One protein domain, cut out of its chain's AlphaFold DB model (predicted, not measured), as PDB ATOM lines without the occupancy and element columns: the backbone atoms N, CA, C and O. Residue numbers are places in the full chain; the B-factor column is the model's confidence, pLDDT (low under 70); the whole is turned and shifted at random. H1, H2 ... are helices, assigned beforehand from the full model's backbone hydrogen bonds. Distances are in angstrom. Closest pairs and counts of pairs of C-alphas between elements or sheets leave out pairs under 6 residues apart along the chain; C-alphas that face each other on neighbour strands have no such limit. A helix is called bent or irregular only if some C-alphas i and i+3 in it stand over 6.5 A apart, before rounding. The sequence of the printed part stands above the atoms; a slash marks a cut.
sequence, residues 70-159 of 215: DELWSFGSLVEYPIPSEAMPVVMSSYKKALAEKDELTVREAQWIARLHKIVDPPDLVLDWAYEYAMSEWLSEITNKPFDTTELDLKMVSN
ATOM      1  N   ASP A  70      30.261 -50.109  44.649       93.56
ATOM      2  CA  ASP A  70      29.609 -48.815  44.858       93.56
ATOM      3  C   ASP A  70      28.551 -48.877  45.980       93.56
ATOM      4  O   ASP A  70      27.844 -47.900  46.227       93.56
ATOM      5  N   GLU A  71      28.403 -50.022  46.663       92.88
ATOM      6  CA  GLU A  71      27.563 -50.130  47.860       92.88
ATOM      7  C   GLU A  71      28.180 -49.381  49.040       92.88
ATOM      8  O   GLU A  71      29.401 -49.241  49.150       92.88
ATOM      9  N   LEU A  72      27.322 -48.952  49.969       95.31
ATOM     10  CA  LEU A  72      27.765 -48.374  51.230       95.31
ATOM     11  C   LEU A  72      28.575 -49.397  52.022       95.31
ATOM     12  O   LEU A  72      28.120 -50.504  52.323       95.31
ATOM     13  N   TRP A  73      29.782 -48.998  52.395       97.38
ATOM     14  CA  TRP A  73      30.640 -49.785  53.249       97.38
ATOM     15  C   TRP A  73      30.078 -49.830  54.669       97.38
ATOM     16  O   TRP A  73      29.691 -48.826  55.268       97.38
ATOM     17  N   SER A  74      30.080 -51.029  55.237       95.50
ATOM     18  CA  SER A  74      29.769 -51.283  56.636       95.50
ATOM     19  C   SER A  74      30.696 -52.370  57.176       95.50
ATOM     20  O   SER A  74      31.377 -53.061  56.420       95.50
ATOM     21  N   PHE A  75      30.671 -52.612  58.489       95.19
ATOM     22  CA  PHE A  75      31.368 -53.772  59.060       95.19
ATOM     23  C   PHE A  75      30.935 -55.103  58.429       95.19
ATOM     24  O   PHE A  75      31.748 -56.020  58.334       95.19
ATOM     25  N   GLY A  76      29.679 -55.210  57.980       96.25
ATOM     26  CA  GLY A  76      29.181 -56.400  57.288       96.25
ATOM     27  C   GLY A  76      29.860 -56.628  55.937       96.25
ATOM     28  O   GLY A  76      30.071 -57.775  55.550       96.25
ATOM     29  N   SER A  77      30.293 -55.554  55.269       95.94
ATOM     30  CA  SER A  77      30.981 -55.616  53.978       95.94
ATOM     31  C   SER A  77      32.317 -56.364  54.060       95.94
ATOM     32  O   SER A  77      32.771 -56.878  53.048       95.94
ATOM     33  N   LEU A  78      32.928 -56.498  55.248       96.69
ATOM     34  CA  LEU A  78      34.198 -57.219  55.439       96.69
ATOM     35  C   LEU A  78      34.118 -58.722  55.132       96.69
ATOM     36  O   LEU A  78      35.154 -59.343  54.907       96.69
ATOM     37  N   VAL A  79      32.916 -59.310  55.136       97.06
ATOM     38  CA  VAL A  79      32.718 -60.723  54.775       97.06
ATOM     39  C   VAL A  79      33.019 -60.952  53.293       97.06
ATOM     40  O   VAL A  79      33.628 -61.959  52.938       97.06
ATOM     41  N   GLU A  80      32.607 -60.016  52.441       96.88
ATOM     42  CA  GLU A  80      32.762 -60.100  50.985       96.88
ATOM     43  C   GLU A  80      34.000 -59.336  50.492       96.88
ATOM     44  O   GLU A  80      34.683 -59.775  49.568       96.88
ATOM     45  N   TYR A  81      34.324 -58.222  51.150       97.19
ATOM     46  CA  TYR A  81      35.381 -57.281  50.784       97.19
ATOM     47  C   TYR A  81      36.342 -57.092  51.964       97.19
ATOM     48  O   TYR A  81      36.295 -56.067  52.654       97.19
ATOM     49  N   PRO A  82      37.202 -58.088  52.243       97.69
ATOM     50  CA  PRO A  82      38.100 -58.031  53.383       97.69
ATOM     51  C   PRO A  82      39.094 -56.875  53.240       97.69
ATOM     52  O   PRO A  82      39.712 -56.678  52.193       97.69
ATOM     53  N   ILE A  83      39.279 -56.140  54.332       98.12
ATOM     54  CA  ILE A  83      40.301 -55.106  54.471       98.12
ATOM     55  C   ILE A  83      41.432 -55.664  55.350       98.12
ATOM     56  O   ILE A  83      41.142 -56.253  56.397       98.12
ATOM     57  N   PRO A  84      42.714 -55.488  54.973       98.00
ATOM     58  CA  PRO A  84      43.840 -55.888  55.810       98.00
ATOM     59  C   PRO A  84      43.757 -55.274  57.212       98.00
ATOM     60  O   PRO A  84      43.464 -54.087  57.371       98.00
ATOM     61  N   SER A  85      44.034 -56.077  58.240       97.56
ATOM     62  CA  SER A  85      43.887 -55.665  59.644       97.56
ATOM     63  C   SER A  85      44.705 -54.419  60.009       97.56
ATOM     64  O   SER A  85      44.270 -53.603  60.815       97.56
ATOM     65  N   GLU A  86      45.857 -54.233  59.368       97.69
ATOM     66  CA  GLU A  86      46.743 -53.083  59.522       97.69
ATOM     67  C   GLU A  86      46.166 -51.782  58.941       97.69
ATOM     68  O   GLU A  86      46.489 -50.703  59.430       97.69
ATOM     69  N   ALA A  87      45.287 -51.877  57.940       97.69
ATOM     70  CA  ALA A  87      44.626 -50.733  57.320       97.69
ATOM     71  C   ALA A  87      43.328 -50.340  58.042       97.69
ATOM     72  O   ALA A  87      42.869 -49.200  57.924       97.69
ATOM     73  N   MET A  88      42.735 -51.266  58.808       97.62
ATOM     74  CA  MET A  88      41.452 -51.059  59.486       97.62
ATOM     75  C   MET A  88      41.393 -49.796  60.354       97.62
ATOM     76  O   MET A  88      40.381 -49.104  60.272       97.62
ATOM     77  N   PRO A  89      42.421 -49.416  61.141       97.31
ATOM     78  CA  PRO A  89      42.375 -48.169  61.904       97.31
ATOM     79  C   PRO A  89      42.151 -46.927  61.029       97.31
ATOM     80  O   PRO A  89      41.388 -46.037  61.407       97.31
ATOM     81  N   VAL A  90      42.760 -46.880  59.839       97.56
ATOM     82  CA  VAL A  90      42.639 -45.747  58.906       97.56
ATOM     83  C   VAL A  90      41.283 -45.762  58.198       97.56
ATOM     84  O   VAL A  90      40.643 -44.712  58.096       97.56
ATOM     85  N   VAL A  91      40.785 -46.941  57.803       97.62
ATOM     86  CA  VAL A  91      39.419 -47.100  57.266       97.62
ATOM     87  C   VAL A  91      38.377 -46.669  58.296       97.62
ATOM     88  O   VAL A  91      37.490 -45.888  57.977       97.62
ATOM     89  N   MET A  92      38.521 -47.083  59.557       97.56
ATOM     90  CA  MET A  92      37.599 -46.706  60.631       97.56
ATOM     91  C   MET A  92      37.633 -45.210  60.946       97.56
ATOM     92  O   MET A  92      36.583 -44.610  61.183       97.56
ATOM     93  N   SER A  93      38.819 -44.597  60.941       96.69
ATOM     94  CA  SER A  93      38.965 -43.147  61.102       96.69
ATOM     95  C   SER A  93      38.254 -42.392  59.975       96.69
ATOM     96  O   SER A  93      37.475 -41.472  60.229       96.69
ATOM     97  N   SER A  94      38.448 -42.846  58.735       96.19
ATOM     98  CA  SER A  94      37.819 -42.271  57.543       96.19
ATOM     99  C   SER A  94      36.300 -42.449  57.550       96.19
ATOM    100  O   SER A  94      35.574 -41.491  57.306       96.19
ATOM    101  N   TYR A  95      35.805 -43.631  57.930       96.19
ATOM    102  CA  TYR A  95      34.375 -43.906  58.082       96.19
ATOM    103  C   TYR A  95      33.734 -43.013  59.151       96.19
ATOM    104  O   TYR A  95      32.684 -42.418  58.926       96.19
ATOM    105  N   LYS A  96      34.398 -42.839  60.302       95.94
ATOM    106  CA  LYS A  96      33.944 -41.910  61.347       95.94
ATOM    107  C   LYS A  96      33.875 -40.467  60.835       95.94
ATOM    108  O   LYS A  96      32.926 -39.763  61.176       95.94
ATOM    109  N   LYS A  97      34.868 -40.028  60.052       94.25
ATOM    110  CA  LYS A  97      34.888 -38.694  59.433       94.25
ATOM    111  C   LYS A  97      33.720 -38.523  58.457       94.25
ATOM    112  O   LYS A  97      32.979 -37.559  58.607       94.25
ATOM    113  N   ALA A  98      33.502 -39.484  57.556       92.44
ATOM    114  CA  ALA A  98      32.380 -39.471  56.615       92.44
ATOM    115  C   ALA A  98      31.031 -39.347  57.345       92.44
ATOM    116  O   ALA A  98      30.268 -38.421  57.085       92.44
ATOM    117  N   LEU A  99      30.793 -40.171  58.376       92.25
ATOM    118  CA  LEU A  99      29.572 -40.086  59.188       92.25
ATOM    119  C   LEU A  99      29.385 -38.718  59.864       92.25
ATOM    120  O   LEU A  99      28.262 -38.218  59.946       92.25
ATOM    121  N   ALA A 100      30.463 -38.104  60.364       93.38
ATOM    122  CA  ALA A 100      30.404 -36.782  60.989       93.38
ATOM    123  C   ALA A 100      30.075 -35.669  59.978       93.38
ATOM    124  O   ALA A 100      29.387 -34.707  60.321       93.38
ATOM    125  N   GLU A 101      30.535 -35.822  58.737       88.88
ATOM    126  CA  GLU A 101      30.301 -34.899  57.622       88.88
ATOM    127  C   GLU A 101      28.967 -35.168  56.893       88.88
ATOM    128  O   GLU A 101      28.624 -34.436  55.969       88.88
ATOM    129  N   LYS A 102      28.180 -36.159  57.353       87.81
ATOM    130  CA  LYS A 102      26.972 -36.680  56.678       87.81
ATOM    131  C   LYS A 102      27.248 -37.150  55.248       87.81
ATOM    132  O   LYS A 102      26.385 -37.042  54.382       87.81
ATOM    133  N   ASP A 103      28.455 -37.647  55.035       88.94
ATOM    134  CA  ASP A 103      28.897 -38.246  53.792       88.94
ATOM    135  C   ASP A 103      28.847 -39.774  53.892       88.94
ATOM    136  O   ASP A 103      28.698 -40.357  54.974       88.94
ATOM    137  N   GLU A 104      28.979 -40.423  52.749       92.00
ATOM    138  CA  GLU A 104      28.937 -41.867  52.600       92.00
ATOM    139  C   GLU A 104      30.340 -42.406  52.295       92.00
ATOM    140  O   GLU A 104      31.160 -41.733  51.679       92.00
ATOM    141  N   LEU A 105      30.640 -43.618  52.773       96.44
ATOM    142  CA  LEU A 105      31.853 -44.343  52.397       96.44
ATOM    143  C   LEU A 105      31.423 -45.600  51.655       96.44
ATOM    144  O   LEU A 105      30.689 -46.414  52.211       96.44
ATOM    145  N   THR A 106      31.880 -45.767  50.426       97.19
ATOM    146  CA  THR A 106      31.613 -46.934  49.586       97.19
ATOM    147  C   THR A 106      32.632 -48.044  49.822       97.19
ATOM    148  O   THR A 106      33.731 -47.827  50.348       97.19
ATOM    149  N   VAL A 107      32.292 -49.269  49.417       98.06
ATOM    150  CA  VAL A 107      33.226 -50.403  49.460       98.06
ATOM    151  C   VAL A 107      34.481 -50.103  48.631       98.06
ATOM    152  O   VAL A 107      35.592 -50.395  49.080       98.06
ATOM    153  N   ARG A 108      34.324 -49.480  47.458       98.12
ATOM    154  CA  ARG A 108      35.411 -49.064  46.563       98.12
ATOM    155  C   ARG A 108      36.398 -48.145  47.278       98.12
ATOM    156  O   ARG A 108      37.598 -48.422  47.301       98.12
ATOM    157  N   GLU A 109      35.901 -47.091  47.918       98.12
ATOM    158  CA  GLU A 109      36.727 -46.143  48.671       98.12
ATOM    159  C   GLU A 109      37.420 -46.811  49.856       98.12
ATOM    160  O   GLU A 109      38.611 -46.596  50.066       98.12
ATOM    161  N   ALA A 110      36.724 -47.677  50.601       98.31
ATOM    162  CA  ALA A 110      37.326 -48.419  51.708       98.31
ATOM    163  C   ALA A 110      38.517 -49.280  51.247       98.31
ATOM    164  O   ALA A 110      39.553 -49.325  51.920       98.31
ATOM    165  N   GLN A 111      38.413 -49.917  50.076       98.50
ATOM    166  CA  GLN A 111      39.537 -50.649  49.493       98.50
ATOM    167  C   GLN A 111      40.681 -49.725  49.058       98.50
ATOM    168  O   GLN A 111      41.847 -50.068  49.260       98.50
ATOM    169  N   TRP A 112      40.384 -48.551  48.497       98.38
ATOM    170  CA  TRP A 112      41.413 -47.568  48.150       98.38
ATOM    171  C   TRP A 112      42.122 -46.996  49.375       98.38
ATOM    172  O   TRP A 112      43.350 -46.937  49.379       98.38
ATOM    173  N   ILE A 113      41.399 -46.696  50.456       98.38
ATOM    174  CA  ILE A 113      42.000 -46.327  51.745       98.38
ATOM    175  C   ILE A 113      42.985 -47.413  52.183       98.38
ATOM    176  O   ILE A 113      44.121 -47.114  52.551       98.38
ATOM    177  N   ALA A 114      42.589 -48.684  52.085       98.25
ATOM    178  CA  ALA A 114      43.458 -49.792  52.456       98.25
ATOM    179  C   ALA A 114      44.722 -49.900  51.592       98.25
ATOM    180  O   ALA A 114      45.784 -50.237  52.115       98.25
ATOM    181  N   ARG A 115      44.651 -49.564  50.301       98.12
ATOM    182  CA  ARG A 115      45.825 -49.512  49.410       98.12
ATOM    183  C   ARG A 115      46.736 -48.319  49.719       98.12
ATOM    184  O   ARG A 115      47.954 -48.453  49.656       98.12
ATOM    185  N   LEU A 116      46.160 -47.178  50.096       97.56
ATOM    186  CA  LEU A 116      46.863 -45.895  50.213       97.56
ATOM    187  C   LEU A 116      47.416 -45.590  51.614       97.56
ATOM    188  O   LEU A 116      48.322 -44.768  51.736       97.56
ATOM    189  N   HIS A 117      46.928 -46.257  52.666       97.00
ATOM    190  CA  HIS A 117      47.191 -45.885  54.068       97.00
ATOM    191  C   HIS A 117      48.668 -45.819  54.505       97.00
ATOM    192  O   HIS A 117      48.957 -45.214  55.533       97.00
ATOM    193  N   LYS A 118      49.596 -46.458  53.779       96.31
ATOM    194  CA  LYS A 118      51.049 -46.415  54.063       96.31
ATOM    195  C   LYS A 118      51.834 -45.480  53.145       96.31
ATOM    196  O   LYS A 118      53.026 -45.296  53.362       96.31
ATOM    197  N   ILE A 119      51.199 -44.974  52.092       94.62
ATOM    198  CA  ILE A 119      51.845 -44.191  51.033       94.62
ATOM    199  C   ILE A 119      51.534 -42.707  51.220       94.62
ATOM    200  O   ILE A 119      52.398 -41.865  51.000       94.62
ATOM    201  N   VAL A 120      50.304 -42.393  51.629       93.75
ATOM    202  CA  VAL A 120      49.831 -41.014  51.765       93.75
ATOM    203  C   VAL A 120      50.157 -40.475  53.156       93.75
ATOM    204  O   VAL A 120      49.717 -41.021  54.168       93.75
ATOM    205  N   ASP A 121      50.897 -39.370  53.175       87.44
ATOM    206  CA  ASP A 121      51.261 -38.595  54.358       87.44
ATOM    207  C   ASP A 121      51.041 -37.102  54.027       87.44
ATOM    208  O   ASP A 121      51.595 -36.624  53.032       87.44
ATOM    209  N   PRO A 122      50.217 -36.352  54.786       89.00
ATOM    210  CA  PRO A 122      49.589 -36.721  56.057       89.00
ATOM    211  C   PRO A 122      48.363 -37.660  55.948       89.00
ATOM    212  O   PRO A 122      47.650 -37.650  54.940       89.00
ATOM    213  N   PRO A 123      48.068 -38.468  56.995       88.62
ATOM    214  CA  PRO A 123      46.986 -39.462  56.973       88.62
ATOM    215  C   PRO A 123      45.575 -38.901  56.748       88.62
ATOM    216  O   PRO A 123      44.668 -39.642  56.370       88.62
ATOM    217  N   ASP A 124      45.354 -37.609  56.999       89.44
ATOM    218  CA  ASP A 124      44.059 -36.953  56.802       89.44
ATOM    219  C   ASP A 124      43.683 -36.785  55.323       89.44
ATOM    220  O   ASP A 124      42.498 -36.610  55.028       89.44
ATOM    221  N   LEU A 125      44.655 -36.909  54.410       93.56
ATOM    222  CA  LEU A 125      44.444 -36.884  52.960       93.56
ATOM    223  C   LEU A 125      44.035 -38.239  52.376       93.56
ATOM    224  O   LEU A 125      43.559 -38.285  51.244       93.56
ATOM    225  N   VAL A 126      44.191 -39.342  53.121       96.81
ATOM    226  CA  VAL A 126      43.952 -40.704  52.604       96.81
ATOM    227  C   VAL A 126      42.529 -40.862  52.071       96.81
ATOM    228  O   VAL A 126      42.340 -41.456  51.014       96.81
ATOM    229  N   LEU A 127      41.531 -40.319  52.777       95.75
ATOM    230  CA  LEU A 127      40.134 -40.386  52.341       95.75
ATOM    231  C   LEU A 127      39.905 -39.584  51.052       95.75
ATOM    232  O   LEU A 127      39.228 -40.068  50.153       95.75
ATOM    233  N   ASP A 128      40.486 -38.386  50.951       95.19
ATOM    234  CA  ASP A 128      40.329 -37.537  49.765       95.19
ATOM    235  C   ASP A 128      41.007 -38.180  48.545       95.19
ATOM    236  O   ASP A 128      40.442 -38.199  47.458       95.19
ATOM    237  N   TRP A 129      42.186 -38.786  48.725       97.06
ATOM    238  CA  TRP A 129      42.838 -39.541  47.657       97.06
ATOM    239  C   TRP A 129      42.028 -40.773  47.263       97.06
ATOM    240  O   TRP A 129      41.817 -41.014  46.077       97.06
ATOM    241  N   ALA A 130      41.549 -41.543  48.243       97.50
ATOM    242  CA  ALA A 130      40.754 -42.735  47.985       97.50
ATOM    243  C   ALA A 130      39.478 -42.428  47.192       97.50
ATOM    244  O   ALA A 130      39.148 -43.195  46.291       97.50
ATOM    245  N   TYR A 131      38.820 -41.300  47.480       95.81
ATOM    246  CA  TYR A 131      37.684 -40.794  46.706       95.81
ATOM    247  C   TYR A 131      38.048 -40.593  45.228       95.81
ATOM    248  O   TYR A 131      37.366 -41.106  44.343       95.81
ATOM    249  N   GLU A 132      39.159 -39.914  44.935       95.62
ATOM    250  CA  GLU A 132      39.568 -39.632  43.551       95.62
ATOM    251  C   GLU A 132      39.966 -40.890  42.764       95.62
ATOM    252  O   GLU A 132      39.609 -41.026  41.589       95.62
ATOM    253  N   TYR A 133      40.667 -41.841  43.396       97.62
ATOM    254  CA  TYR A 133      40.958 -43.131  42.757       97.62
ATOM    255  C   TYR A 133      39.681 -43.939  42.527       97.62
ATOM    256  O   TYR A 133      39.500 -44.478  41.436       97.62
ATOM    257  N   ALA A 134      38.776 -43.983  43.510       97.12
ATOM    258  CA  ALA A 134      37.492 -44.663  43.389       97.12
ATOM    259  C   ALA A 134      36.643 -44.071  42.250       97.12
ATOM    260  O   ALA A 134      36.122 -44.813  41.419       97.12
ATOM    261  N   MET A 135      36.568 -42.741  42.154       94.06
ATOM    262  CA  MET A 135      35.856 -42.040  41.083       94.06
ATOM    263  C   MET A 135      36.481 -42.310  39.708       94.06
ATOM    264  O   MET A 135      35.773 -42.570  38.736       94.06
ATOM    265  N   SER A 136      37.811 -42.284  39.615       95.25
ATOM    266  CA  SER A 136      38.528 -42.535  38.359       95.25
ATOM    267  C   SER A 136      38.385 -43.986  37.886       95.25
ATOM    268  O   SER A 136      38.233 -44.239  36.686       95.25
ATOM    269  N   GLU A 137      38.383 -44.943  38.817       97.06
ATOM    270  CA  GLU A 137      38.121 -46.360  38.548       97.06
ATOM    271  C   GLU A 137      36.685 -46.553  38.045       97.06
ATOM    272  O   GLU A 137      36.470 -47.150  36.990       97.06
ATOM    273  N   TRP A 138      35.711 -45.946  38.729       94.62
ATOM    274  CA  TRP A 138      34.301 -45.968  38.343       94.62
ATOM    275  C   TRP A 138      34.059 -45.371  36.946       94.62
ATOM    276  O   TRP A 138      33.382 -45.970  36.109       94.62
ATOM    277  N   LEU A 139      34.669 -44.220  36.635       91.50
ATOM    278  CA  LEU A 139      34.594 -43.612  35.301       91.50
ATOM    279  C   LEU A 139      35.221 -44.504  34.220       91.50
ATOM    280  O   LEU A 139      34.699 -44.585  33.102       91.50
ATOM    281  N   SER A 140      36.329 -45.175  34.535       91.44
ATOM    282  CA  SER A 140      36.996 -46.100  33.611       91.44
ATOM    283  C   SER A 140      36.107 -47.304  33.302       91.44
ATOM    284  O   SER A 140      35.934 -47.647  32.133       91.44
ATOM    285  N   GLU A 141      35.449 -47.870  34.318       89.44
ATOM    286  CA  GLU A 141      34.466 -48.946  34.153       89.44
ATOM    287  C   GLU A 141      33.289 -48.523  33.264       89.44
ATOM    288  O   GLU A 141      32.978 -49.206  32.287       89.44
ATOM    289  N   ILE A 142      32.663 -47.373  33.543       84.44
ATOM    290  CA  ILE A 142      31.500 -46.890  32.778       84.44
ATOM    291  C   ILE A 142      31.859 -46.588  31.326       84.44
ATOM    292  O   ILE A 142      31.076 -46.852  30.413       84.44
ATOM    293  N   THR A 143      33.042 -46.022  31.095       86.81
ATOM    294  CA  THR A 143      33.511 -45.709  29.741       86.81
ATOM    295  C   THR A 143      34.144 -46.906  29.036       86.81
ATOM    296  O   THR A 143      34.543 -46.776  27.876       86.81
ATOM    297  N   ASN A 144      34.209 -48.065  29.704       87.44
ATOM    298  CA  ASN A 144      34.875 -49.278  29.241       87.44
ATOM    299  C   ASN A 144      36.314 -49.005  28.758       87.44
ATOM    300  O   ASN A 144      36.753 -49.505  27.718       87.44
ATOM    301  N   LYS A 145      37.031 -48.152  29.494       94.12
ATOM    302  CA  LYS A 145      38.439 -47.824  29.263       94.12
ATOM    303  C   LYS A 145      39.313 -48.525  30.304       94.12
ATOM    304  O   LYS A 145      38.858 -48.751  31.424       94.12
ATOM    305  N   PRO A 146      40.572 -48.855  29.971       96.25
ATOM    306  CA  PRO A 146      41.532 -49.298  30.973       96.25
ATOM    307  C   PRO A 146      41.684 -48.249  32.077       96.25
ATOM    308  O   PRO A 146      41.780 -47.057  31.784       96.25
ATOM    309  N   PHE A 147      41.727 -48.703  33.327       96.44
ATOM    310  CA  PHE A 147      41.993 -47.840  34.469       96.44
ATOM    311  C   PHE A 147      43.504 -47.591  34.592       96.44
ATOM    312  O   PHE A 147      44.232 -48.395  35.171       96.44
ATOM    313  N   ASP A 148      43.972 -46.502  33.981       96.88
ATOM    314  CA  ASP A 148      45.356 -46.022  34.058       96.88
ATOM    315  C   ASP A 148      45.444 -44.845  35.036       96.88
ATOM    316  O   ASP A 148      44.847 -43.789  34.813       96.88
ATOM    317  N   THR A 149      46.185 -45.031  36.127       96.62
ATOM    318  CA  THR A 149      46.333 -44.029  37.186       96.62
ATOM    319  C   THR A 149      47.524 -43.106  36.992       96.62
ATOM    320  O   THR A 149      47.650 -42.156  37.751       96.62
ATOM    321  N   THR A 150      48.377 -43.314  35.984       97.12
ATOM    322  CA  THR A 150      49.689 -42.648  35.890       97.12
ATOM    323  C   THR A 150      49.597 -41.118  35.987       97.12
ATOM    324  O   THR A 150      50.369 -40.476  36.700       97.12
ATOM    325  N   GLU A 151      48.631 -40.511  35.289       95.44
ATOM    326  CA  GLU A 151      48.420 -39.059  35.337       95.44
ATOM    327  C   GLU A 151      47.860 -38.599  36.694       95.44
ATOM    328  O   GLU A 151      48.249 -37.544  37.201       95.44
ATOM    329  N   LEU A 152      46.959 -39.387  37.289       94.81
ATOM    330  CA  LEU A 152      46.397 -39.109  38.608       94.81
ATOM    331  C   LEU A 152      47.490 -39.191  39.680       94.81
ATOM    332  O   LEU A 152      47.648 -38.245  40.446       94.81
ATOM    333  N   ASP A 153      48.299 -40.251  39.665       95.88
ATOM    334  CA  ASP A 153      49.441 -40.462  40.555       95.88
ATOM    335  C   ASP A 153      50.375 -39.243  40.524       95.88
ATOM    336  O   ASP A 153      50.725 -38.683  41.565       95.88
ATOM    337  N   LEU A 154      50.724 -38.765  39.322       95.50
ATOM    338  CA  LEU A 154      51.579 -37.591  39.149       95.50
ATOM    339  C   LEU A 154      50.958 -36.323  39.755       95.50
ATOM    340  O   LEU A 154      51.661 -35.559  40.423       95.50
ATOM    341  N   LYS A 155      49.657 -36.090  39.535       93.81
ATOM    342  CA  LYS A 155      48.939 -34.925  40.084       93.81
ATOM    343  C   LYS A 155      48.896 -34.961  41.605       93.81
ATOM    344  O   LYS A 155      49.211 -33.956  42.240       93.81
ATOM    345  N   MET A 156      48.560 -36.117  42.171       92.44
ATOM    346  CA  MET A 156      48.449 -36.325  43.611       92.44
ATOM    347  C   MET A 156      49.796 -36.159  44.315       92.44
ATOM    348  O   MET A 156      49.887 -35.464  45.323       92.44
ATOM    349  N   VAL A 157      50.872 -36.716  43.754       92.62
ATOM    350  CA  VAL A 157      52.225 -36.566  44.315       92.62
ATOM    351  C   VAL A 157      52.730 -35.125  44.192       92.62
ATOM    352  O   VAL A 157      53.356 -34.613  45.118       92.62
ATOM    353  N   SER A 158      52.450 -34.449  43.073       93.81
ATOM    354  CA  SER A 158      52.902 -33.067  42.839       93.81
ATOM    355  C   SER A 158      52.141 -32.040  43.678       93.81
ATOM    356  O   SER A 158      52.694 -31.001  44.040       93.81
ATOM    357  N   ASN A 159      50.871 -32.310  43.976       93.25
ATOM    358  CA  ASN A 159      50.034 -31.484  44.829       93.25
ATOM    359  C   ASN A 159      49.135 -32.386  45.689       93.25
ATOM    360  O   ASN A 159      47.996 -32.650  45.301       93.25
TER     361      ASN A 159
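What this domain is: This is residues 70 to 159 of the 215 residues of an uncharacterized protein of Dehalococcoidia bacterium (UniProt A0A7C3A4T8). A short helix, H3, forms the core near the middle of the domain, with residues 88 to 91 of H2 and residues 126 to 134 of the long helix H4 packed on it, both helices at a steep tilt to H3. H5 folds back beside H4, running the opposite way with only thin contact, while the small helix H1 sits at the periphery near the first residue of H3. The printed part has 90 residues with five named helices, in the order H1, H2, H3, H4, H5, and no named strand; its class is all helix. It is compact, with a radius of gyration of the C-alphas of 13.0 A, and rounded, with spans of 31 by 29 by 26 A.

How they stand to each other: H1, residues 75 to 79, touches no helix; it is close to but not clearly touching H3, residues 107 to 116, the closest C-alphas being those of Ser 77 and Val 107, 7.3 A apart. H2, residues 88 to 100, is apart from H1. H2 touches H3 with residues 88 to 91 alone, closest at the C-alphas of Val 91 and Ala 110, 6.1 A, at a steep tilt of 51 degrees, opposite ways. H4, residues 123 to 142, touches H3 with residues 126 to 134 alone; the closest C-alphas are those of Trp 112 and Ala 130, 4.9 A apart, and the two run opposite ways at a steep tilt of 54 degrees. H2 and H4 are close but not clearly touching, about perpendicular at 85 degrees, the closest C-alphas being those of Ser 94 and Leu 127, 6.0 A apart. H5, residues 150 to 158, is close to but not clearly touching H4, with the closest C-alphas, Trp 129 and Met 156, 7.6 A apart, at a shallow tilt of 19 degrees, opposite ways. H5 is apart from H1, H2 and H3. In H2, H3 and H5 every O i to N i+4 pair is within hydrogen-bond range; in H4 it is 14 of 16, and in H1 0 of 1, with 2 of 2 O i to N i+3 pairs within range.

Where its parts are: H1 begins at C-alpha 75, (31.368, -53.772, 59.060), and measures 8.3 A from first to last C-alpha. H2 measures 18.1 A and H3 14.4 A. H4 measures 29.7 A, beginning at C-alpha 123, (46.986, -39.462, 56.973); it is irregular, but only just, with C-alphas 124 and 127 being 6.9 A apart. H5 measures 12.3 A and ends at C-alpha 158, (52.902, -33.067, 42.839).

The domain as a whole: The two C-alphas farthest apart are those of Gly 76 and Ser 158, 36.3 A. The printed part has no cut, and its four links between helices are short. The mean pLDDT of the printed part is 95.0, and no printed residue is under 70.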